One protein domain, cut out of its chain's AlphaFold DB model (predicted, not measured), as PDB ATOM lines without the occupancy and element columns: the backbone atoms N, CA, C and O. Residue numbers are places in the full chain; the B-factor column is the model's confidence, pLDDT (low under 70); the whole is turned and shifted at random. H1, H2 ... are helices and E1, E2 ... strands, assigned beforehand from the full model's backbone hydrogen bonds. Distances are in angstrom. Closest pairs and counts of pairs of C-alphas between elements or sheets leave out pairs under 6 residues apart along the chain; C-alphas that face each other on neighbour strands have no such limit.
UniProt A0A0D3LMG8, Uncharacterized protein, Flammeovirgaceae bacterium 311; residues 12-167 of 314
ATOM      1  N   ASN A  12     -19.511 -22.348 -24.500       81.00
ATOM      2  CA  ASN A  12     -20.390 -21.620 -23.593       81.00
ATOM      3  C   ASN A  12     -20.200 -20.115 -23.807       81.00
ATOM      4  O   ASN A  12     -19.203 -19.547 -23.353       81.00
ATOM      5  N   ILE A  13     -21.150 -19.477 -24.492       87.44
ATOM      6  CA  ILE A  13     -21.044 -18.078 -24.909       87.44
ATOM      7  C   ILE A  13     -21.893 -17.200 -23.991       87.44
ATOM      8  O   ILE A  13     -23.100 -17.397 -23.853       87.44
ATOM      9  N   GLY A  14     -21.257 -16.214 -23.368       87.75
ATOM     10  CA  GLY A  14     -21.933 -15.191 -22.583       87.75
ATOM     11  C   GLY A  14     -22.347 -14.027 -23.473       87.75
ATOM     12  O   GLY A  14     -21.485 -13.377 -24.050       87.75
ATOM     13  N   PHE A  15     -23.642 -13.751 -23.601       88.12
ATOM     14  CA  PHE A  15     -24.127 -12.610 -24.373       88.12
ATOM     15  C   PHE A  15     -24.419 -11.442 -23.432       88.12
ATOM     16  O   PHE A  15     -25.262 -11.569 -22.545       88.12
ATOM     17  N   LYS A  16     -23.726 -10.315 -23.616       88.69
ATOM     18  CA  LYS A  16     -23.918  -9.098 -22.828       88.69
ATOM     19  C   LYS A  16     -24.079  -7.851 -23.693       88.69
ATOM     20  O   LYS A  16     -23.661  -7.834 -24.847       88.69
ATOM     21  N   SER A  17     -24.650  -6.803 -23.103       85.25
ATOM     22  CA  SER A  17     -24.571  -5.456 -23.670       85.25
ATOM     23  C   SER A  17     -23.286  -4.804 -23.180       85.25
ATOM     24  O   SER A  17     -22.882  -5.037 -22.037       85.25
ATOM     25  N   ILE A  18     -22.657  -4.010 -24.042       87.06
ATOM     26  CA  ILE A  18     -21.620  -3.063 -23.636       87.06
ATOM     27  C   ILE A  18     -22.270  -1.693 -23.668       87.06
ATOM     28  O   ILE A  18     -22.664  -1.208 -24.728       87.06
ATOM     29  N   ILE A  19     -22.370  -1.080 -22.500       85.56
ATOM     30  CA  ILE A  19     -23.023   0.210 -22.320       85.56
ATOM     31  C   ILE A  19     -21.993   1.323 -22.172       85.56
ATOM     32  O   ILE A  19     -20.815   1.090 -21.924       85.56
ATOM     33  N   TYR A  20     -22.447   2.571 -22.273       84.62
ATOM     34  CA  TYR A  20     -21.590   3.754 -22.160       84.62
ATOM     35  C   TYR A  20     -20.653   3.718 -20.938       84.62
ATOM     36  O   TYR A  20     -19.471   4.035 -21.064       84.62
ATOM     37  N   SER A  21     -21.154   3.303 -19.767       82.56
ATOM     38  CA  SER A  21     -20.340   3.252 -18.544       82.56
ATOM     39  C   SER A  21     -19.184   2.256 -18.647       82.56
ATOM     40  O   SER A  21     -18.134   2.517 -18.079       82.56
ATOM     41  N   ASP A  22     -19.316   1.174 -19.421       86.56
ATOM     42  CA  ASP A  22     -18.226   0.206 -19.613       86.56
ATOM     43  C   ASP A  22     -17.026   0.818 -20.353       86.56
ATOM     44  O   ASP A  22     -15.909   0.319 -20.244       86.56
ATOM     45  N   PHE A  23     -17.227   1.917 -21.086       88.31
ATOM     46  CA  PHE A  23     -16.151   2.627 -21.774       88.31
ATOM     47  C   PHE A  23     -15.485   3.700 -20.914       88.31
ATOM     48  O   PHE A  23     -14.326   4.008 -21.148       88.31
ATOM     49  N   ILE A  24     -16.189   4.299 -19.956       84.94
ATOM     50  CA  ILE A  24     -15.665   5.446 -19.190       84.94
ATOM     51  C   ILE A  24     -15.357   5.123 -17.721       84.94
ATOM     52  O   ILE A  24     -14.610   5.859 -17.072       84.94
ATOM     53  N   GLU A  25     -15.901   4.027 -17.199       85.94
ATOM     54  CA  GLU A  25     -15.635   3.493 -15.862       85.94
ATOM     55  C   GLU A  25     -14.738   2.246 -15.970       85.94
ATOM     56  O   GLU A  25     -13.832   2.205 -16.797       85.94
ATOM     57  N   GLU A  26     -14.950   1.237 -15.127       79.94
ATOM     58  CA  GLU A  26     -14.210  -0.022 -15.155       79.94
ATOM     59  C   GLU A  26     -14.973  -1.094 -15.946       79.94
ATOM     60  O   GLU A  26     -16.138  -1.389 -15.656       79.94
ATOM     61  N   ILE A  27     -14.300  -1.721 -16.914       77.31
ATOM     62  CA  ILE A  27     -14.889  -2.781 -17.727       77.31
ATOM     63  C   ILE A  27     -14.972  -4.101 -16.950       77.31
ATOM     64  O   ILE A  27     -13.994  -4.633 -16.426       77.31
ATOM     65  N   LYS A  28     -16.168  -4.688 -16.890       78.69
ATOM     66  CA  LYS A  28     -16.434  -5.870 -16.051       78.69
ATOM     67  C   LYS A  28     -16.302  -7.200 -16.801       78.69
ATOM     68  O   LYS A  28     -17.026  -8.140 -16.499       78.69
ATOM     69  N   PHE A  29     -15.410  -7.315 -17.784       85.19
ATOM     70  CA  PHE A  29     -15.285  -8.546 -18.591       85.19
ATOM     71  C   PHE A  29     -14.446  -9.637 -17.936       85.19
ATOM     72  O   PHE A  29     -14.669 -10.818 -18.202       85.19
ATOM     73  N   LYS A  30     -13.508  -9.264 -17.058       84.31
ATOM     74  CA  LYS A  30     -12.613 -10.213 -16.376       84.31
ATOM     75  C   LYS A  30     -13.397 -11.275 -15.605       84.31
ATOM     76  O   LYS A  30     -13.090 -12.460 -15.697       84.31
ATOM     77  N   LYS A  31     -14.468 -10.859 -14.917       79.06
ATOM     78  CA  LYS A  31     -15.404 -11.771 -14.243       79.06
ATOM     79  C   LYS A  31     -16.157 -12.669 -15.228       79.06
ATOM     80  O   LYS A  31     -16.277 -13.864 -14.988       79.06
ATOM     81  N   ASP A  32     -16.647 -12.114 -16.333       83.62
ATOM     82  CA  ASP A  32     -17.535 -12.819 -17.256       83.62
ATOM     83  C   ASP A  32     -16.755 -13.934 -17.969       83.62
ATOM     84  O   ASP A  32     -17.211 -15.073 -18.069       83.62
ATOM     85  N   LEU A  33     -15.510 -13.648 -18.355       84.81
ATOM     86  CA  LEU A  33     -14.632 -14.598 -19.034       84.81
ATOM     87  C   LEU A  33     -14.151 -15.767 -18.167       84.81
ATOM     88  O   LEU A  33     -13.681 -16.757 -18.732       84.81
ATOM     89  N   LEU A  34     -14.318 -15.726 -16.840       77.62
ATOM     90  CA  LEU A  34     -14.150 -16.924 -16.007       77.62
ATOM     91  C   LEU A  34     -15.250 -17.961 -16.247       77.62
ATOM     92  O   LEU A  34     -15.009 -19.164 -16.128       77.62
ATOM     93  N   TYR A  35     -16.466 -17.506 -16.543       76.81
ATOM     94  CA  TYR A  35     -17.643 -18.369 -16.632       76.81
ATOM     95  C   TYR A  35     -17.967 -18.797 -18.057       76.81
ATOM     96  O   TYR A  35     -18.557 -19.868 -18.256       76.81
ATOM     97  N   PHE A  36     -17.588 -17.970 -19.027       83.69
ATOM     98  CA  PHE A  36     -17.895 -18.148 -20.439       83.69
ATOM     99  C   PHE A  36     -16.624 -18.331 -21.237       83.69
ATOM    100  O   PHE A  36     -15.659 -17.607 -21.027       83.69
ATOM    101  N   ASP A  37     -16.629 -19.279 -22.169       85.88
ATOM    102  CA  ASP A  37     -15.517 -19.521 -23.090       85.88
ATOM    103  C   ASP A  37     -15.238 -18.274 -23.928       85.88
ATOM    104  O   ASP A  37     -14.079 -17.902 -24.101       85.88
ATOM    105  N   LYS A  38     -16.317 -17.598 -24.330       91.50
ATOM    106  CA  LYS A  38     -16.323 -16.406 -25.168       91.50
ATOM    107  C   LYS A  38     -17.450 -15.465 -24.752       91.50
ATOM    108  O   LYS A  38     -18.497 -15.921 -24.286       91.50
ATOM    109  N   LEU A  39     -17.259 -14.171 -24.962       92.62
ATOM    110  CA  LEU A  39     -18.315 -13.171 -24.869       92.62
ATOM    111  C   LEU A  39     -18.820 -12.796 -26.258       92.62
ATOM    112  O   LEU A  39     -18.050 -12.726 -27.210       92.62
ATOM    113  N   MET A  40     -20.115 -12.532 -26.360       92.19
ATOM    114  CA  MET A  40     -20.745 -11.963 -27.544       92.19
ATOM    115  C   MET A  40     -21.403 -10.642 -27.170       92.19
ATOM    116  O   MET A  40     -21.934 -10.513 -26.063       92.19
ATOM    117  N   VAL A  41     -21.361  -9.682 -28.087       92.06
ATOM    118  CA  VAL A  41     -21.982  -8.364 -27.958       92.06
ATOM    119  C   VAL A  41     -22.642  -7.999 -29.280       92.06
ATOM    120  O   VAL A  41     -22.123  -8.321 -30.351       92.06
ATOM    121  N   ASP A  42     -23.791  -7.334 -29.196       88.56
ATOM    122  CA  ASP A  42     -24.479  -6.815 -30.370       88.56
ATOM    123  C   ASP A  42     -23.734  -5.602 -30.957       88.56
ATOM    124  O   ASP A  42     -23.357  -4.672 -30.241       88.56
ATOM    125  N   GLU A  43     -23.513  -5.622 -32.270       91.00
ATOM    126  CA  GLU A  43     -22.768  -4.590 -32.996       91.00
ATOM    127  C   GLU A  43     -23.431  -3.209 -32.931       91.00
ATOM    128  O   GLU A  43     -22.727  -2.200 -32.821       91.00
ATOM    129  N   GLU A  44     -24.759  -3.136 -32.990       85.19
ATOM    130  CA  GLU A  44     -25.477  -1.861 -32.985       85.19
ATOM    131  C   GLU A  44     -25.396  -1.202 -31.609       85.19
ATOM    132  O   GLU A  44     -25.079  -0.011 -31.503       85.19
ATOM    133  N   HIS A  45     -25.594  -1.992 -30.553       84.12
ATOM    134  CA  HIS A  45     -25.486  -1.518 -29.173       84.12
ATOM    135  C   HIS A  45     -24.057  -1.068 -28.874       84.12
ATOM    136  O   HIS A  45     -23.838   0.044 -28.382       84.12
ATOM    137  N   PHE A  46     -23.073  -1.886 -29.265       90.94
ATOM    138  CA  PHE A  46     -21.662  -1.543 -29.137       90.94
ATOM    139  C   PHE A  46     -21.333  -0.228 -29.847       90.94
ATOM    140  O   PHE A  46     -20.772   0.682 -29.237       90.94
ATOM    141  N   SER A  47     -21.708  -0.104 -31.123       90.06
ATOM    142  CA  SER A  47     -21.392   1.066 -31.947       90.06
ATOM    143  C   SER A  47     -22.016   2.342 -31.391       90.06
ATOM    144  O   SER A  47     -21.361   3.388 -31.353       90.06
ATOM    145  N   THR A  48     -23.258   2.252 -30.912       85.56
ATOM    146  CA  THR A  48     -23.981   3.371 -30.301       85.56
ATOM    147  C   THR A  48     -23.279   3.850 -29.033       85.56
ATOM    148  O   THR A  48     -22.916   5.024 -28.924       85.56
ATOM    149  N   HIS A  49     -23.011   2.947 -28.087       87.69
ATOM    150  CA  HIS A  49     -22.385   3.314 -26.816       87.69
ATOM    151  C   HIS A  49     -20.925   3.744 -26.968       87.69
ATOM    152  O   HIS A  49     -20.510   4.714 -26.329       87.69
ATOM    153  N   PHE A  50     -20.172   3.099 -27.860       91.56
ATOM    154  CA  PHE A  50     -18.810   3.505 -28.195       91.56
ATOM    155  C   PHE A  50     -18.783   4.907 -28.814       91.56
ATOM    156  O   PHE A  50     -17.965   5.743 -28.427       91.56
ATOM    157  N   GLY A  51     -19.696   5.196 -29.749       88.50
ATOM    158  CA  GLY A  51     -19.817   6.508 -30.387       88.50
ATOM    159  C   GLY A  51     -20.133   7.625 -29.389       88.50
ATOM    160  O   GLY A  51     -19.508   8.692 -29.444       88.50
ATOM    161  N   LEU A  52     -21.044   7.364 -28.447       85.44
ATOM    162  CA  LEU A  52     -21.373   8.284 -27.355       85.44
ATOM    163  C   LEU A  52     -20.162   8.531 -26.447       85.44
ATOM    164  O   LEU A  52     -19.767   9.680 -26.265       85.44
ATOM    165  N   ALA A  53     -19.520   7.468 -25.952       87.88
ATOM    166  CA  ALA A  53     -18.345   7.572 -25.084       87.88
ATOM    167  C   ALA A  53     -17.196   8.333 -25.760       87.88
ATOM    168  O   ALA A  53     -16.633   9.268 -25.189       87.88
ATOM    169  N   LYS A  54     -16.907   8.009 -27.023       89.94
ATOM    170  CA  LYS A  54     -15.879   8.682 -27.824       89.94
ATOM    171  C   LYS A  54     -16.164  10.174 -28.004       89.94
ATOM    172  O   LYS A  54     -15.238  10.986 -27.973       89.94
ATOM    173  N   SER A  55     -17.426  10.536 -28.222       84.81
ATOM    174  CA  SER A  55     -17.841  11.932 -28.385       84.81
ATOM    175  C   SER A  55     -17.696  12.708 -27.076       84.81
ATOM    176  O   SER A  55     -17.108  13.790 -27.075       84.81
ATOM    177  N   ASP A  56     -18.141  12.128 -25.962       82.75
ATOM    178  CA  ASP A  56     -18.058  12.750 -24.638       82.75
ATOM    179  C   ASP A  56     -16.613  12.969 -24.192       82.75
ATOM    180  O   ASP A  56     -16.255  14.072 -23.777       82.75
ATOM    181  N   VAL A  57     -15.755  11.964 -24.367       87.81
ATOM    182  CA  VAL A  57     -14.323  12.054 -24.060       87.81
ATOM    183  C   VAL A  57     -13.641  13.131 -24.912       87.81
ATOM    184  O   VAL A  57     -12.831  13.905 -24.403       87.81
ATOM    185  N   LYS A  58     -14.001  13.245 -26.198       85.00
ATOM    186  CA  LYS A  58     -13.470  14.287 -27.091       85.00
ATOM    187  C   LYS A  58     -13.905  15.697 -26.675       85.00
ATOM    188  O   LYS A  58     -13.136  16.638 -26.854       85.00
ATOM    189  N   LEU A  59     -15.128  15.851 -26.171       75.81
ATOM    190  CA  LEU A  59     -15.698  17.151 -25.806       75.81
ATOM    191  C   LEU A  59     -15.289  17.608 -24.403       75.81
ATOM    192  O   LEU A  59     -14.995  18.784 -24.205       75.81
ATOM    193  N   LYS A  60     -15.287  16.692 -23.430       80.25
ATOM    194  CA  LYS A  60     -15.105  17.003 -22.005       80.25
ATOM    195  C   LYS A  60     -13.687  16.719 -21.509       80.25
ATOM    196  O   LYS A  60     -13.316  17.219 -20.452       80.25
ATOM    197  N   GLY A  61     -12.913  15.886 -22.211       79.56
ATOM    198  CA  GLY A  61     -11.579  15.428 -21.795       79.56
ATOM    199  C   GLY A  61     -11.566  14.511 -20.562       79.56
ATOM    200  O   GLY A  61     -10.548  13.894 -20.261       79.56
ATOM    201  N   GLN A  62     -12.688  14.401 -19.848       80.81
ATOM    202  CA  GLN A  62     -12.866  13.498 -18.718       80.81
ATOM    203  C   GLN A  62     -12.886  12.045 -19.197       80.81
ATOM    204  O   GLN A  62     -13.346  11.757 -20.300       80.81
ATOM    205  N   PHE A  63     -12.394  11.137 -18.350       86.81
ATOM    206  CA  PHE A  63     -12.368   9.690 -18.600       86.81
ATOM    207  C   PHE A  63     -11.558   9.248 -19.828       86.81
ATOM    208  O   PHE A  63     -11.657   8.091 -20.221       86.81
ATOM    209  N   TYR A  64     -10.733  10.125 -20.421       89.19
ATOM    210  CA  TYR A  64      -9.926   9.788 -21.600       89.19
ATOM    211  C   TYR A  64      -9.047   8.557 -21.369       89.19
ATOM    212  O   TYR A  64      -9.051   7.639 -22.187       89.19
ATOM    213  N   ASP A  65      -8.349   8.509 -20.233       90.31
ATOM    214  CA  ASP A  65      -7.466   7.389 -19.902       90.31
ATOM    215  C   ASP A  65      -8.247   6.078 -19.753       90.31
ATOM    216  O   ASP A  65      -7.833   5.063 -20.310       90.31
ATOM    217  N   ASN A  66      -9.414   6.107 -19.094       90.38
ATOM    218  CA  ASN A  66     -10.296   4.942 -18.967       90.38
ATOM    219  C   ASN A  66     -10.828   4.494 -20.332       90.38
ATOM    220  O   ASN A  66     -10.783   3.312 -20.647       90.38
ATOM    221  N   PHE A  67     -11.261   5.434 -21.175       92.88
ATOM    222  CA  PHE A  67     -11.745   5.139 -22.520       92.88
ATOM    223  C   PHE A  67     -10.682   4.470 -23.382       92.88
ATOM    224  O   PHE A  67     -10.956   3.452 -24.019       92.88
ATOM    225  N   VAL A  68      -9.461   5.009 -23.385       93.44
ATOM    226  CA  VAL A  68      -8.339   4.406 -24.112       93.44
ATOM    227  C   VAL A  68      -8.001   3.036 -23.530       93.44
ATOM    228  O   VAL A  68      -7.837   2.081 -24.286       93.44
ATOM    229  N   HIS A  69      -7.926   2.919 -22.204       92.06
ATOM    230  CA  HIS A  69      -7.636   1.658 -21.530       92.06
ATOM    231  C   HIS A  69      -8.668   0.572 -21.866       92.06
ATOM    232  O   HIS A  69      -8.288  -0.480 -22.377       92.06
ATOM    233  N   ASN A  70      -9.959   0.846 -21.678       92.69
ATOM    234  CA  ASN A  70     -11.041  -0.112 -21.909       92.69
ATOM    235  C   ASN A  70     -11.186  -0.463 -23.394       92.69
ATOM    236  O   ASN A  70     -11.442  -1.619 -23.725       92.69
ATOM    237  N   SER A  71     -10.966   0.501 -24.298       93.56
ATOM    238  CA  SER A  71     -10.932   0.226 -25.743       93.56
ATOM    239  C   SER A  71      -9.803  -0.747 -26.095       93.56
ATOM    240  O   SER A  71     -10.029  -1.707 -26.825       93.56
ATOM    241  N   ASN A  72      -8.613  -0.557 -25.517       93.94
ATOM    242  CA  ASN A  72      -7.494  -1.479 -25.716       93.94
ATOM    243  C   ASN A  72      -7.777  -2.871 -25.122       93.94
ATOM    244  O   ASN A  72      -7.359  -3.871 -25.704       93.94
ATOM    245  N   GLU A  73      -8.477  -2.961 -23.983       92.69
ATOM    246  CA  GLU A  73      -8.902  -4.255 -23.431       92.69
ATOM    247  C   GLU A  73      -9.902  -4.965 -24.361       92.69
ATOM    248  O   GLU A  73      -9.754  -6.160 -24.617       92.69
ATOM    249  N   ILE A  74     -10.875  -4.242 -24.925       94.06
ATOM    250  CA  ILE A  74     -11.818  -4.773 -25.924       94.06
ATOM    251  C   ILE A  74     -11.068  -5.301 -27.153       94.06
ATOM    252  O   ILE A  74     -11.279  -6.450 -27.549       94.06
ATOM    253  N   ASP A  75     -10.156  -4.504 -27.715       94.94
ATOM    254  CA  ASP A  75      -9.352  -4.891 -28.879       94.94
ATOM    255  C   ASP A  75      -8.496  -6.129 -28.588       94.94
ATOM    256  O   ASP A  75      -8.406  -7.048 -29.411       94.94
ATOM    257  N   PHE A  76      -7.904  -6.198 -27.392       94.69
ATOM    258  CA  PHE A  76      -7.170  -7.375 -26.942       94.69
ATOM    259  C   PHE A  76      -8.069  -8.619 -26.940       94.69
ATOM    260  O   PHE A  76      -7.691  -9.639 -27.520       94.69
ATOM    261  N   LEU A  77      -9.266  -8.548 -26.352       94.69
ATOM    262  CA  LEU A  77     -10.179  -9.692 -26.280       94.69
ATOM    263  C   LEU A  77     -10.658 -10.152 -27.657       94.69
ATOM    264  O   LEU A  77     -10.723 -11.358 -27.901       94.69
ATOM    265  N   ILE A  78     -10.930  -9.216 -28.568       95.44
ATOM    266  CA  ILE A  78     -11.252  -9.529 -29.966       95.44
ATOM    267  C   ILE A  78     -10.066 -10.248 -30.622       95.44
ATOM    268  O   ILE A  78     -10.239 -11.303 -31.233       95.44
ATOM    269  N   SER A  79      -8.841  -9.743 -30.436       95.94
ATOM    270  CA  SER A  79      -7.628 -10.348 -31.011       95.94
ATOM    271  C   SER A  79      -7.342 -11.768 -30.503       95.94
ATOM    272  O   SER A  79      -6.666 -12.546 -31.180       95.94
ATOM    273  N   LYS A  80      -7.852 -12.112 -29.314       94.75
ATOM    274  CA  LYS A  80      -7.733 -13.434 -28.686       94.75
ATOM    275  C   LYS A  80      -8.919 -14.358 -28.961       94.75
ATOM    276  O   LYS A  80      -8.935 -15.457 -28.420       94.75
ATOM    277  N   ASP A  81      -9.888 -13.937 -29.777       94.44
ATOM    278  CA  ASP A  81     -11.148 -14.659 -30.006       94.44
ATOM    279  C   ASP A  81     -11.942 -14.915 -28.704       94.44
ATOM    280  O   ASP A  81     -12.663 -15.899 -28.567       94.44
ATOM    281  N   LEU A  82     -11.810 -14.011 -27.725       93.69
ATOM    282  CA  LEU A  82     -12.524 -14.052 -26.443       93.69
ATOM    283  C   LEU A  82     -13.753 -13.134 -26.424       93.69
ATOM    284  O   LEU A  82     -14.622 -13.300 -25.570       93.69
ATOM    285  N   LEU A  83     -13.847 -12.196 -27.368       94.88
ATOM    286  CA  LEU A  83     -14.988 -11.306 -27.563       94.88
ATOM    287  C   LEU A  83     -15.380 -11.279 -29.045       94.88
ATOM    288  O   LEU A  83     -14.540 -11.061 -29.914       94.88
ATOM    289  N   GLU A  84     -16.662 -11.492 -29.323       93.69
ATOM    290  CA  GLU A  84     -17.267 -11.407 -30.650       93.69
ATOM    291  C   GLU A  84     -18.260 -10.248 -30.685       93.69
ATOM    292  O   GLU A  84     -19.226 -10.229 -29.921       93.69
ATOM    293  N   ILE A  85     -18.029  -9.293 -31.582       93.44
ATOM    294  CA  ILE A  85     -19.003  -8.251 -31.910       93.44
ATOM    295  C   ILE A  85     -19.712  -8.706 -33.177       93.44
ATOM    296  O   ILE A  85     -19.068  -8.939 -34.201       93.44
ATOM    297  N   THR A  86     -21.025  -8.879 -33.098       88.50
ATOM    298  CA  THR A  86     -21.819  -9.399 -34.210       88.50
ATOM    299  C   THR A  86     -23.136  -8.666 -34.321       88.50
ATOM    300  O   THR A  86     -23.756  -8.302 -33.326       88.50
ATOM    301  N   ASN A  87     -23.597  -8.496 -35.550       85.19
ATOM    302  CA  ASN A  87     -24.934  -8.009 -35.811       85.19
ATOM    303  C   ASN A  87     -25.951  -9.117 -35.491       85.19
ATOM    304  O   ASN A  87     -25.953 -10.171 -36.139       85.19
ATOM    305  N   THR A  88     -26.802  -8.905 -34.489       75.62
ATOM    306  CA  THR A  88     -27.826  -9.893 -34.113       75.62
ATOM    307  C   THR A  88     -28.920 -10.066 -35.163       75.62
ATOM    308  O   THR A  88     -29.472 -11.164 -35.272       75.62
ATOM    309  N   ASP A  89     -29.179  -9.069 -36.012       70.75
ATOM    310  CA  ASP A  89     -30.132  -9.208 -37.116       70.75
ATOM    311  C   ASP A  89     -29.628 -10.226 -38.148       70.75
ATOM    312  O   ASP A  89     -30.421 -10.971 -38.723       70.75
ATOM    313  N   ASN A  90     -28.309 -10.362 -38.325       66.38
ATOM    314  CA  ASN A  90     -27.739 -11.412 -39.177       66.38
ATOM    315  C   ASN A  90     -27.881 -12.813 -38.561       66.38
ATOM    316  O   ASN A  90     -27.978 -13.802 -39.289       66.38
ATOM    317  N   LEU A  91     -27.924 -12.903 -37.229       62.75
ATOM    318  CA  LEU A  91     -28.178 -14.149 -36.496       62.75
ATOM    319  C   LEU A  91     -29.676 -14.489 -36.444       62.75
ATOM    320  O   LEU A  91     -30.041 -15.648 -36.250       62.75
ATOM    321  N   SER A  92     -30.551 -13.509 -36.703       55.12
ATOM    322  CA  SER A  92     -32.005 -13.697 -36.718       55.12
ATOM    323  C   SER A  92     -32.517 -14.644 -37.812       55.12
ATOM    324  O   SER A  92     -33.642 -15.141 -37.737       55.12
ATOM    325  N   LEU A  93     -31.666 -14.963 -38.792       51.16
ATOM    326  CA  LEU A  93     -31.917 -15.963 -39.832       51.16
ATOM    327  C   LEU A  93     -32.002 -17.404 -39.290       51.16
ATOM    328  O   LEU A  93     -32.417 -18.298 -40.029       51.16
ATOM    329  N   GLU A  94     -31.630 -17.641 -38.027       55.19
ATOM    330  CA  GLU A  94     -31.745 -18.950 -37.367       55.19
ATOM    331  C   GLU A  94     -33.069 -19.145 -36.602       55.19
ATOM    332  O   GLU A  94     -33.351 -20.257 -36.154       55.19
ATOM    333  N   PHE A  95     -33.909 -18.110 -36.480       59.53
ATOM    334  CA  PHE A  95     -35.212 -18.220 -35.815       59.53
ATOM    335  C   PHE A  95     -36.279 -18.845 -36.721       59.53
ATOM    336  O   PHE A  95     -36.261 -18.703 -37.949       59.53
ATOM    337  N   THR A  96     -37.296 -19.472 -36.120       58.88
ATOM    338  CA  THR A  96     -38.535 -19.722 -36.866       58.88
ATOM    339  C   THR A  96     -39.206 -18.388 -37.221       58.88
ATOM    340  O   THR A  96     -39.043 -17.382 -36.528       58.88
ATOM    341  N   LYS A  97     -39.986 -18.358 -38.311       60.66
ATOM    342  CA  LYS A  97     -40.639 -17.134 -38.815       60.66
ATOM    343  C   LYS A  97     -41.453 -16.392 -37.739       60.66
ATOM    344  O   LYS A  97     -41.480 -15.162 -37.728       60.66
ATOM    345  N   ASP A  98     -42.084 -17.134 -36.833       61.50
ATOM    346  CA  ASP A  98     -42.916 -16.577 -35.764       61.50
ATOM    347  C   ASP A  98     -42.070 -16.031 -34.596       61.50
ATOM    348  O   ASP A  98     -42.379 -14.971 -34.050       61.50
ATOM    349  N   GLU A  99     -40.965 -16.696 -34.251       61.62
ATOM    350  CA  GLU A  99     -40.041 -16.274 -33.188       61.62
ATOM    351  C   GLU A  99     -39.227 -15.039 -33.581       61.62
ATOM    352  O   GLU A  99     -39.140 -14.088 -32.802       61.62
ATOM    353  N   GLY A 100     -38.715 -14.999 -34.816       63.59
ATOM    354  CA  GLY A 100     -38.009 -13.827 -35.338       63.59
ATOM    355  C   GLY A 100     -38.912 -12.591 -35.377       63.59
ATOM    356  O   GLY A 100     -38.495 -11.494 -35.012       63.59
ATOM    357  N   SER A 101     -40.193 -12.777 -35.714       64.69
ATOM    358  CA  SER A 101     -41.186 -11.695 -35.690       64.69
ATOM    359  C   SER A 101     -41.427 -11.155 -34.274       64.69
ATOM    360  O   SER A 101     -41.601  -9.949 -34.099       64.69
ATOM    361  N   ALA A 102     -41.423 -12.020 -33.254       64.38
ATOM    362  CA  ALA A 102     -41.589 -11.610 -31.860       64.38
ATOM    363  C   ALA A 102     -40.368 -10.843 -31.326       64.38
ATOM    364  O   ALA A 102     -40.546  -9.833 -30.646       64.38
ATOM    365  N   TYR A 103     -39.156 -11.290 -31.666       66.69
ATOM    366  CA  TYR A 103     -37.910 -10.597 -31.328       66.69
ATOM    367  C   TYR A 103     -37.862  -9.191 -31.945       66.69
ATOM    368  O   TYR A 103     -37.720  -8.205 -31.224       66.69
ATOM    369  N   LEU A 104     -38.098  -9.086 -33.258       69.19
ATOM    370  CA  LEU A 104     -38.111  -7.802 -33.967       69.19
ATOM    371  C   LEU A 104     -39.195  -6.855 -33.436       69.19
ATOM    372  O   LEU A 104     -38.967  -5.651 -33.320       69.19
ATOM    373  N   LEU A 105     -40.371  -7.382 -33.077       66.50
ATOM    374  CA  LEU A 105     -41.434  -6.583 -32.468       66.50
ATOM    375  C   LEU A 105     -41.034  -6.059 -31.084       66.50
ATOM    376  O   LEU A 105     -41.310  -4.902 -30.779       66.50
ATOM    377  N   ALA A 106     -40.403  -6.884 -30.247       65.88
ATOM    378  CA  ALA A 106     -39.955  -6.466 -28.922       65.88
ATOM    379  C   ALA A 106     -38.898  -5.358 -29.006       65.88
ATOM    380  O   ALA A 106     -39.031  -4.353 -28.306       65.88
ATOM    381  N   ARG A 107     -37.931  -5.513 -29.919       69.12
ATOM    382  CA  ARG A 107     -36.921  -4.498 -30.237       69.12
ATOM    383  C   ARG A 107     -37.563  -3.187 -30.676       69.12
ATOM    384  O   ARG A 107     -37.350  -2.142 -30.069       69.12
ATOM    385  N   LYS A 108     -38.456  -3.257 -31.668       71.19
ATOM    386  CA  LYS A 108     -39.192  -2.090 -32.172       71.19
ATOM    387  C   LYS A 108     -39.962  -1.360 -31.064       71.19
ATOM    388  O   LYS A 108     -39.878  -0.142 -30.967       71.19
ATOM    389  N   LEU A 109     -40.690  -2.095 -30.221       66.88
ATOM    390  CA  LEU A 109     -41.438  -1.508 -29.103       66.88
ATOM    391  C   LEU A 109     -40.516  -0.891 -28.040       66.88
ATOM    392  O   LEU A 109     -40.886   0.112 -27.433       66.88
ATOM    393  N   GLY A 110     -39.337  -1.478 -27.810       68.50
ATOM    394  CA  GLY A 110     -38.309  -0.917 -26.934       68.50
ATOM    395  C   GLY A 110     -37.829   0.447 -27.424       68.50
ATOM    396  O   GLY A 110     -37.830   1.401 -26.645       68.50
ATOM    397  N   VAL A 111     -37.513   0.554 -28.717       69.81
ATOM    398  CA  VAL A 111     -37.109   1.814 -29.363       69.81
ATOM    399  C   VAL A 111     -38.224   2.859 -29.292       69.81
ATOM    400  O   VAL A 111     -37.997   3.942 -28.758       69.81
ATOM    401  N   GLU A 112     -39.446   2.524 -29.722       69.88
ATOM    402  CA  GLU A 112     -40.591   3.455 -29.684       69.88
ATOM    403  C   GLU A 112     -40.876   3.965 -28.259       69.88
ATOM    404  O   GLU A 112     -41.246   5.123 -28.052       69.88
ATOM    405  N   PHE A 113     -40.702   3.106 -27.250       68.88
ATOM    406  CA  PHE A 113     -40.854   3.493 -25.850       68.88
ATOM    407  C   PHE A 113     -39.772   4.486 -25.400       68.88
ATOM    408  O   PHE A 113     -40.100   5.463 -24.722       68.88
ATOM    409  N   LEU A 114     -38.506   4.249 -25.763       65.31
ATOM    410  CA  LEU A 114     -37.390   5.148 -25.453       65.31
ATOM    411  C   LEU A 114     -37.576   6.518 -26.110       65.31
ATOM    412  O   LEU A 114     -37.433   7.535 -25.432       65.31
ATOM    413  N   GLU A 115     -37.951   6.541 -27.390       68.69
ATOM    414  CA  GLU A 115     -38.211   7.772 -28.147       68.69
ATOM    415  C   GLU A 115     -39.320   8.595 -27.494       68.69
ATOM    416  O   GLU A 115     -39.105   9.748 -27.118       68.69
ATOM    417  N   LYS A 116     -40.481   7.973 -27.251       73.38
ATOM    418  CA  LYS A 116     -41.612   8.645 -26.603       73.38
ATOM    419  C   LYS A 116     -41.247   9.182 -25.221       73.38
ATOM    420  O   LYS A 116     -41.697  10.261 -24.836       73.38
ATOM    421  N   ARG A 117     -40.459   8.433 -24.445       67.06
ATOM    422  CA  ARG A 117     -40.061   8.875 -23.107       67.06
ATOM    423  C   ARG A 117     -39.084  10.046 -23.162       67.06
ATOM    424  O   ARG A 117     -39.216  10.946 -22.334       67.06
ATOM    425  N   GLY A 118     -38.171  10.057 -24.132       66.44
ATOM    426  CA  GLY A 118     -37.322  11.212 -24.421       66.44
ATOM    427  C   GLY A 118     -38.157  12.449 -24.763       66.44
ATOM    428  O   GLY A 118     -38.005  13.490 -24.133       66.44
ATOM    429  N   GLU A 119     -39.130  12.322 -25.672       74.50
ATOM    430  CA  GLU A 119     -40.035  13.424 -26.042       74.50
ATOM    431  C   GLU A 119     -40.822  13.985 -24.843       74.50
ATOM    432  O   GLU A 119     -40.885  15.200 -24.642       74.50
ATOM    433  N   GLU A 120     -41.400  13.109 -24.012       72.75
ATOM    434  CA  GLU A 120     -42.130  13.506 -22.801       72.75
ATOM    435  C   GLU A 120     -41.239  14.283 -21.820       72.75
ATOM    436  O   GLU A 120     -41.691  15.259 -21.219       72.75
ATOM    437  N   LEU A 121     -39.982  13.869 -21.644       64.06
ATOM    438  CA  LEU A 121     -39.040  14.525 -20.735       64.06
ATOM    439  C   LEU A 121     -38.569  15.883 -21.273       64.06
ATOM    440  O   LEU A 121     -38.566  16.852 -20.513       64.06
ATOM    441  N   MET A 122     -38.281  15.978 -22.574       63.88
ATOM    442  CA  MET A 122     -37.900  17.224 -23.261       63.88
ATOM    443  C   MET A 122     -39.005  18.293 -23.243       63.88
ATOM    444  O   MET A 122     -38.729  19.480 -23.399       63.88
ATOM    445  N   SER A 123     -40.264  17.886 -23.043       74.38
ATOM    446  CA  SER A 123     -41.423  18.786 -22.965       74.38
ATOM    447  C   SER A 123     -41.669  19.414 -21.582       74.38
ATOM    448  O   SER A 123     -42.591  20.217 -21.439       74.38
ATOM    449  N   LYS A 124     -40.883  19.061 -20.552       76.06
ATOM    450  CA  LYS A 124     -41.058  19.585 -19.185       76.06
ATOM    451  C   LYS A 124     -40.365  20.939 -18.999       76.06
ATOM    452  O   LYS A 124     -39.176  21.069 -19.266       76.06
ATOM    453  N   ASP A 125     -41.081  21.904 -18.413       70.81
ATOM    454  CA  ASP A 125     -40.608  23.286 -18.193       70.81
ATOM    455  C   ASP A 125     -39.361  23.412 -17.284       70.81
ATOM    456  O   ASP A 125     -38.642  24.406 -17.364       70.81
ATOM    457  N   ASN A 126     -39.067  22.405 -16.446       70.56
ATOM    458  CA  ASN A 126     -37.889  22.347 -15.565       70.56
ATOM    459  C   ASN A 126     -36.955  21.199 -15.981       70.56
ATOM    460  O   ASN A 126     -36.858  20.174 -15.304       70.56
ATOM    461  N   PHE A 127     -36.316  21.366 -17.132       64.62
ATOM    462  CA  PHE A 127     -35.430  20.386 -17.747       64.62
ATOM    463  C   PHE A 127     -34.066  20.299 -17.030       64.62
ATOM    464  O   PHE A 127     -33.301  21.265 -17.054       64.62
ATOM    465  N   ASP A 128     -33.744  19.146 -16.428       74.19
ATOM    466  CA  ASP A 128     -32.374  18.803 -16.004       74.19
ATOM    467  C   ASP A 128     -31.775  17.761 -16.974       74.19
ATOM    468  O   ASP A 128     -32.161  16.585 -16.929       74.19
ATOM    469  N   PRO A 129     -30.806  18.155 -17.824       67.81
ATOM    470  CA  PRO A 129     -30.168  17.255 -18.785       67.81
ATOM    471  C   PRO A 129     -29.490  16.032 -18.145       67.81
ATOM    472  O   PRO A 129     -29.368  14.982 -18.778       67.81
ATOM    473  N   ASN A 130     -29.018  16.143 -16.899       68.88
ATOM    474  CA  ASN A 130     -28.320  15.043 -16.233       68.88
ATOM    475  C   ASN A 130     -29.294  13.950 -15.778       68.88
ATOM    476  O   ASN A 130     -28.967  12.763 -15.834       68.88
ATOM    477  N   GLU A 131     -30.496  14.336 -15.350       68.56
ATOM    478  CA  GLU A 131     -31.546  13.395 -14.952       68.56
ATOM    479  C   GLU A 131     -32.104  12.632 -16.148       68.56
ATOM    480  O   GLU A 131     -32.340  11.427 -16.056       68.56
ATOM    481  N   GLU A 132     -32.282  13.320 -17.276       69.31
ATOM    482  CA  GLU A 132     -32.701  12.684 -18.520       69.31
ATOM    483  C   GLU A 132     -31.655  11.676 -18.990       69.31
ATOM    484  O   GLU A 132     -32.002  10.527 -19.255       69.31
ATOM    485  N   MET A 133     -30.377  12.069 -19.030       69.31
ATOM    486  CA  MET A 133     -29.296  11.161 -19.411       69.31
ATOM    487  C   MET A 133     -29.283   9.919 -18.512       69.31
ATOM    488  O   MET A 133     -29.237   8.797 -19.013       69.31
ATOM    489  N   ALA A 134     -29.413  10.092 -17.193       69.94
ATOM    490  CA  ALA A 134     -29.485   8.974 -16.255       69.94
ATOM    491  C   ALA A 134     -30.712   8.073 -16.501       69.94
ATOM    492  O   ALA A 134     -30.588   6.845 -16.497       69.94
ATOM    493  N   ALA A 135     -31.888   8.658 -16.750       69.00
ATOM    494  CA  ALA A 135     -33.107   7.912 -17.049       69.00
ATOM    495  C   ALA A 135     -32.994   7.149 -18.377       69.00
ATOM    496  O   ALA A 135     -33.279   5.954 -18.420       69.00
ATOM    497  N   MET A 136     -32.526   7.805 -19.440       69.81
ATOM    498  CA  MET A 136     -32.316   7.207 -20.760       69.81
ATOM    499  C   MET A 136     -31.294   6.074 -20.703       69.81
ATOM    500  O   MET A 136     -31.559   4.994 -21.225       69.81
ATOM    501  N   MET A 137     -30.179   6.262 -19.991       72.44
ATOM    502  CA  MET A 137     -29.208   5.195 -19.735       72.44
ATOM    503  C   MET A 137     -29.835   4.016 -18.990       72.44
ATOM    504  O   MET A 137     -29.585   2.865 -19.339       72.44
ATOM    505  N   TYR A 138     -30.655   4.277 -17.971       70.81
ATOM    506  CA  TYR A 138     -31.345   3.228 -17.223       70.81
ATOM    507  C   TYR A 138     -32.349   2.454 -18.095       70.81
ATOM    508  O   TYR A 138     -32.431   1.226 -18.010       70.81
ATOM    509  N   TYR A 139     -33.094   3.138 -18.964       71.31
ATOM    510  CA  TYR A 139     -34.026   2.474 -19.872       71.31
ATOM    511  C   TYR A 139     -33.330   1.711 -20.995       71.31
ATOM    512  O   TYR A 139     -33.740   0.588 -21.274       71.31
ATOM    513  N   SER A 140     -32.290   2.285 -21.603       73.69
ATOM    514  CA  SER A 140     -31.472   1.618 -22.624       73.69
ATOM    515  C   SER A 140     -30.931   0.305 -22.072       73.69
ATOM    516  O   SER A 140     -31.251  -0.746 -22.615       73.69
ATOM    517  N   LYS A 141     -30.301   0.341 -20.888       74.31
ATOM    518  CA  LYS A 141     -29.906  -0.862 -20.146       74.31
ATOM    519  C   LYS A 141     -31.044  -1.889 -20.120       74.31
ATOM    520  O   LYS A 141     -30.880  -3.024 -20.559       74.31
ATOM    521  N   LEU A 142     -32.220  -1.496 -19.627       69.50
ATOM    522  CA  LEU A 142     -33.381  -2.380 -19.481       69.50
ATOM    523  C   LEU A 142     -33.901  -2.987 -20.791       69.50
ATOM    524  O   LEU A 142     -34.434  -4.102 -20.739       69.50
ATOM    525  N   VAL A 143     -33.834  -2.249 -21.900       73.44
ATOM    526  CA  VAL A 143     -34.206  -2.729 -23.238       73.44
ATOM    527  C   VAL A 143     -33.177  -3.754 -23.700       73.44
ATOM    528  O   VAL A 143     -33.566  -4.895 -23.953       73.44
ATOM    529  N   ASP A 144     -31.886  -3.425 -23.628       75.75
ATOM    530  CA  ASP A 144     -30.795  -4.338 -23.982       75.75
ATOM    531  C   ASP A 144     -30.906  -5.664 -23.228       75.75
ATOM    532  O   ASP A 144     -30.792  -6.749 -23.795       75.75
ATOM    533  N   ALA A 145     -31.185  -5.598 -21.925       74.81
ATOM    534  CA  ALA A 145     -31.327  -6.793 -21.110       74.81
ATOM    535  C   ALA A 145     -32.502  -7.680 -21.533       74.81
ATOM    536  O   ALA A 145     -32.431  -8.908 -21.413       74.81
ATOM    537  N   ALA A 146     -33.605  -7.077 -21.978       71.88
ATOM    538  CA  ALA A 146     -34.748  -7.819 -22.486       71.88
ATOM    539  C   ALA A 146     -34.413  -8.469 -23.834       71.88
ATOM    540  O   ALA A 146     -34.694  -9.655 -24.014       71.88
ATOM    541  N   GLU A 147     -33.766  -7.731 -24.731       75.19
ATOM    542  CA  GLU A 147     -33.378  -8.207 -26.059       75.19
ATOM    543  C   GLU A 147     -32.361  -9.340 -25.994       75.19
ATOM    544  O   GLU A 147     -32.584 -10.391 -26.591       75.19
ATOM    545  N   ILE A 148     -31.306  -9.194 -25.190       78.38
ATOM    546  CA  ILE A 148     -30.290 -10.234 -24.982       78.38
ATOM    547  C   ILE A 148     -30.928 -11.515 -24.446       78.38
ATOM    548  O   ILE A 148     -30.609 -12.616 -24.895       78.38
ATOM    549  N   ARG A 149     -31.864 -11.398 -23.495       75.06
ATOM    550  CA  ARG A 149     -32.593 -12.559 -22.962       75.06
ATOM    551  C   ARG A 149     -33.468 -13.223 -24.010       75.06
ATOM    552  O   ARG A 149     -33.501 -14.450 -24.053       75.06
ATOM    553  N   MET A 150     -34.188 -12.437 -24.807       73.19
ATOM    554  CA  MET A 150     -35.007 -12.972 -25.892       73.19
ATOM    555  C   MET A 150     -34.127 -13.681 -26.909       73.19
ATOM    556  O   MET A 150     -34.395 -14.835 -27.216       73.19
ATOM    557  N   PHE A 151     -33.033 -13.053 -27.335       76.31
ATOM    558  CA  PHE A 151     -32.077 -13.664 -28.244       76.31
ATOM    559  C   PHE A 151     -31.564 -15.003 -27.702       76.31
ATOM    560  O   PHE A 151     -31.713 -16.024 -28.364       76.31
ATOM    561  N   CYS A 152     -31.040 -15.029 -26.471       77.50
ATOM    562  CA  CYS A 152     -30.508 -16.261 -25.873       77.50
ATOM    563  C   CYS A 152     -31.584 -17.340 -25.672       77.50
ATOM    564  O   CYS A 152     -31.279 -18.528 -25.683       77.50
ATOM    565  N   GLY A 153     -32.834 -16.938 -25.429       70.56
ATOM    566  CA  GLY A 153     -33.956 -17.861 -25.267       70.56
ATOM    567  C   GLY A 153     -34.483 -18.433 -26.584       70.56
ATOM    568  O   GLY A 153     -35.108 -19.491 -26.559       70.56
ATOM    569  N   LEU A 154     -34.251 -17.739 -27.702       69.56
ATOM    570  CA  LEU A 154     -34.735 -18.108 -29.034       69.56
ATOM    571  C   LEU A 154     -33.643 -18.724 -29.927       69.56
ATOM    572  O   LEU A 154     -33.969 -19.361 -30.923       69.56
ATOM    573  N   SER A 155     -32.361 -18.524 -29.613       68.00
ATOM    574  CA  SER A 155     -31.234 -19.018 -30.415       68.00
ATOM    575  C   SER A 155     -31.193 -20.555 -30.481       68.00
ATOM    576  O   SER A 155     -31.378 -21.213 -29.455       68.00
ATOM    577  N   ASP A 156     -30.924 -21.123 -31.666       58.41
ATOM    578  CA  ASP A 156     -30.884 -22.579 -31.910       58.41
ATOM    579  C   ASP A 156     -29.793 -23.288 -31.072       58.41
ATOM    580  O   ASP A 156     -28.739 -22.739 -30.751       58.41
ATOM    581  N   ASN A 157     -30.011 -24.576 -30.790       56.56
ATOM    582  CA  ASN A 157     -29.223 -25.470 -29.928       56.56
ATOM    583  C   ASN A 157     -27.775 -25.742 -30.398       56.56
ATOM    584  O   ASN A 157     -27.118 -26.653 -29.885       56.56
ATOM    585  N   ARG A 158     -27.266 -25.035 -31.412       61.28
ATOM    586  CA  ARG A 158     -25.907 -25.240 -31.950       61.28
ATOM    587  C   ARG A 158     -24.842 -24.546 -31.110       61.28
ATOM    588  O   ARG A 158     -23.704 -25.019 -31.071       61.28
ATOM    589  N   ARG A 159     -25.207 -23.437 -30.464       67.06
ATOM    590  CA  ARG A 159     -24.376 -22.673 -29.531       67.06
ATOM    591  C   ARG A 159     -25.201 -22.397 -28.277       67.06
ATOM    592  O   ARG A 159     -26.390 -22.114 -28.364       67.06
ATOM    593  N   SER A 160     -24.573 -22.500 -27.110       72.94
ATOM    594  CA  SER A 160     -25.239 -22.208 -25.841       72.94
ATOM    595  C   SER A 160     -24.999 -20.752 -25.478       72.94
ATOM    596  O   SER A 160     -23.941 -20.419 -24.945       72.94
ATOM    597  N   TYR A 161     -25.983 -19.900 -25.762       80.00
ATOM    598  CA  TYR A 161     -25.958 -18.495 -25.374       80.00
ATOM    599  C   TYR A 161     -26.557 -18.310 -23.980       80.00
ATOM    600  O   TYR A 161     -27.652 -18.787 -23.680       80.00
ATOM    601  N   THR A 162     -25.837 -17.605 -23.113       81.69
ATOM    602  CA  THR A 162     -26.300 -17.258 -21.769       81.69
ATOM    603  C   THR A 162     -26.347 -15.745 -21.616       81.69
ATOM    604  O   THR A 162     -25.312 -15.101 -21.781       81.69
ATOM    605  N   PRO A 163     -27.506 -15.162 -21.262       80.94
ATOM    606  CA  PRO A 163     -27.612 -13.725 -21.082       80.94
ATOM    607  C   PRO A 163     -26.854 -13.294 -19.818       80.94
ATOM    608  O   PRO A 163     -27.119 -13.798 -18.724       80.94
ATOM    609  N   ILE A 164     -25.948 -12.333 -19.962       79.94
ATOM    610  CA  ILE A 164     -25.250 -11.647 -18.873       79.94
ATOM    611  C   ILE A 164     -25.906 -10.283 -18.713       79.94
ATOM    612  O   ILE A 164     -25.867  -9.445 -19.612       79.94
ATOM    613  N   ILE A 165     -26.534 -10.073 -17.559       72.94
ATOM    614  CA  ILE A 165     -27.281  -8.856 -17.267       72.94
ATOM    615  C   ILE A 165     -26.691  -8.242 -16.005       72.94
ATOM    616  O   ILE A 165     -26.833  -8.807 -14.925       72.94
ATOM    617  N   ASP A 166     -26.017  -7.105 -16.161       64.81
ATOM    618  CA  ASP A 166     -25.239  -6.459 -15.095       64.81
ATOM    619  C   ASP A 166     -26.083  -5.624 -14.114       64.81
ATOM    620  O   ASP A 166     -25.550  -5.084 -13.148       64.81
ATOM    621  N   PHE A 167     -27.389  -5.499 -14.350       57.19
ATOM    622  CA  PHE A 167     -28.298  -4.705 -13.528       57.19
ATOM    623  C   PHE A 167     -29.680  -5.375 -13.543       57.19
ATOM    624  O   PHE A 167     -30.271  -5.602 -14.601       57.19
TER     625      PHE A 167
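This is residues 12 to 167 of the 314 residues of an uncharacterized protein of Flammeovirgaceae bacterium 311 (UniProt A0A0D3LMG8). A small, strongly twisted sheet of four parallel strands has the long helix H7 packed along one face and the short H2 over the other; H6 runs side by side with H7 beyond it, making a long helical hairpin whose turn, residues 123 to 128, sticks out. A second, shorter helical hairpin, H3 and H4, reaches the sheet with residues 43 to 47 and 74 to 78, and the small H1 packs on both of its helices. The printed part has 156 residues, with seven named helices and four named strands in the order E1 H1 H2 E2 H3 H4 E3 H5 H6 H7 E4; the sheet runs E3 E2 E1 E4, and the class is mixed, helices and strands. The whole is compact, with a radius of gyration of the C-alphas of 16.6 A, and spans 51 by 38 by 22 A.

E1, residues 12 to 16, is an inner strand. H1, residues 20 to 24, is not on the sheet. H2, residues 29 to 35, is on it at a height of 8.8 A, over E1, with C-alphas of Gly 14 and Asp 32 closest at 7.3 A. E2, residues 38 to 42, is the parallel neighbour of E1, with N 40 and O 14 2.8 A apart, within hydrogen-bond range. E1, H1, H2 and E2 form a strand-helix-strand unit, two parallel neighbour strands with helices between, and its crossover is right-handed. H3, residues 43 to 60, and H4, residues 64 to 79, touch as a hairpin at a shallow tilt of 26 degrees, opposite ways, the C-alphas of Val 57 and Tyr 64 closest at 5.5 A. H1 touches H3, closest at the C-alphas of Tyr 20 and His 49, 4.7 A, and H4, closest at those of Phe 23 and Phe 67, 5.1 A. H3 and H4 only graze the sheet. E3, residues 83 to 86, is an edge strand parallel to E2, with N 84 and O 39 2.8 A apart; E2, H3, H4 and E3 form a second such unit, also right-handed. H5, residues 88 to 94, is only just not on the sheet, with 4 pairs of C-alphas within 10 A. H6, residues 97 to 122, and H7, residues 129 to 154, touch as a hairpin at a shallow tilt of 6 degrees, opposite ways, with C-alphas of Gly 110 and Val 143 closest at 5.8 A. H5 is close to H6 but not clearly touching, the C-alphas of Ser 92 and Gly 100 closest at 6.2 A. H7 is on the opposite face from H2, at a height of 6.9 A, and runs along the strands, at 6 degrees to E1 on the local plane. E4, residues 160 to 164, is the other edge strand, parallel to E1, with N 162 and O 13 2.8 A apart. Every O i to N i+4 pair is within hydrogen-bond range in H1, H3, H4, H6 and H7; H2 and H5 each have 1 of 3, beside 3 of 4 O i to N i+3 pairs.

E1 begins at C-alpha 12, (-20.390, -21.620, -23.593), and is 13.0 A long; H1 measures 6.8 A, H2 10.3 A and E2 13.6 A. H3 measures 25.4 A, H4 22.3 A, E3 9.7 A and H5 10.4 A. H6 begins at C-alpha 97, (-40.639, -17.134, -38.815), and measures 37.8 A; H7 measures 37.1 A. E4, 12.7 A long, ends at C-alpha 164, (-25.250, -11.647, -18.873).

The C-alphas of Asp 125 and Arg 158 are the two farthest apart, at 52.5 A. The printed part has no cut and no long link; the link from H6 to H7 is short, and the other links are tight. The mean pLDDT of the printed part is 78.1; 47 residues are under 70, among them residues 90 to 107, 129 to 136 and 154 to 159.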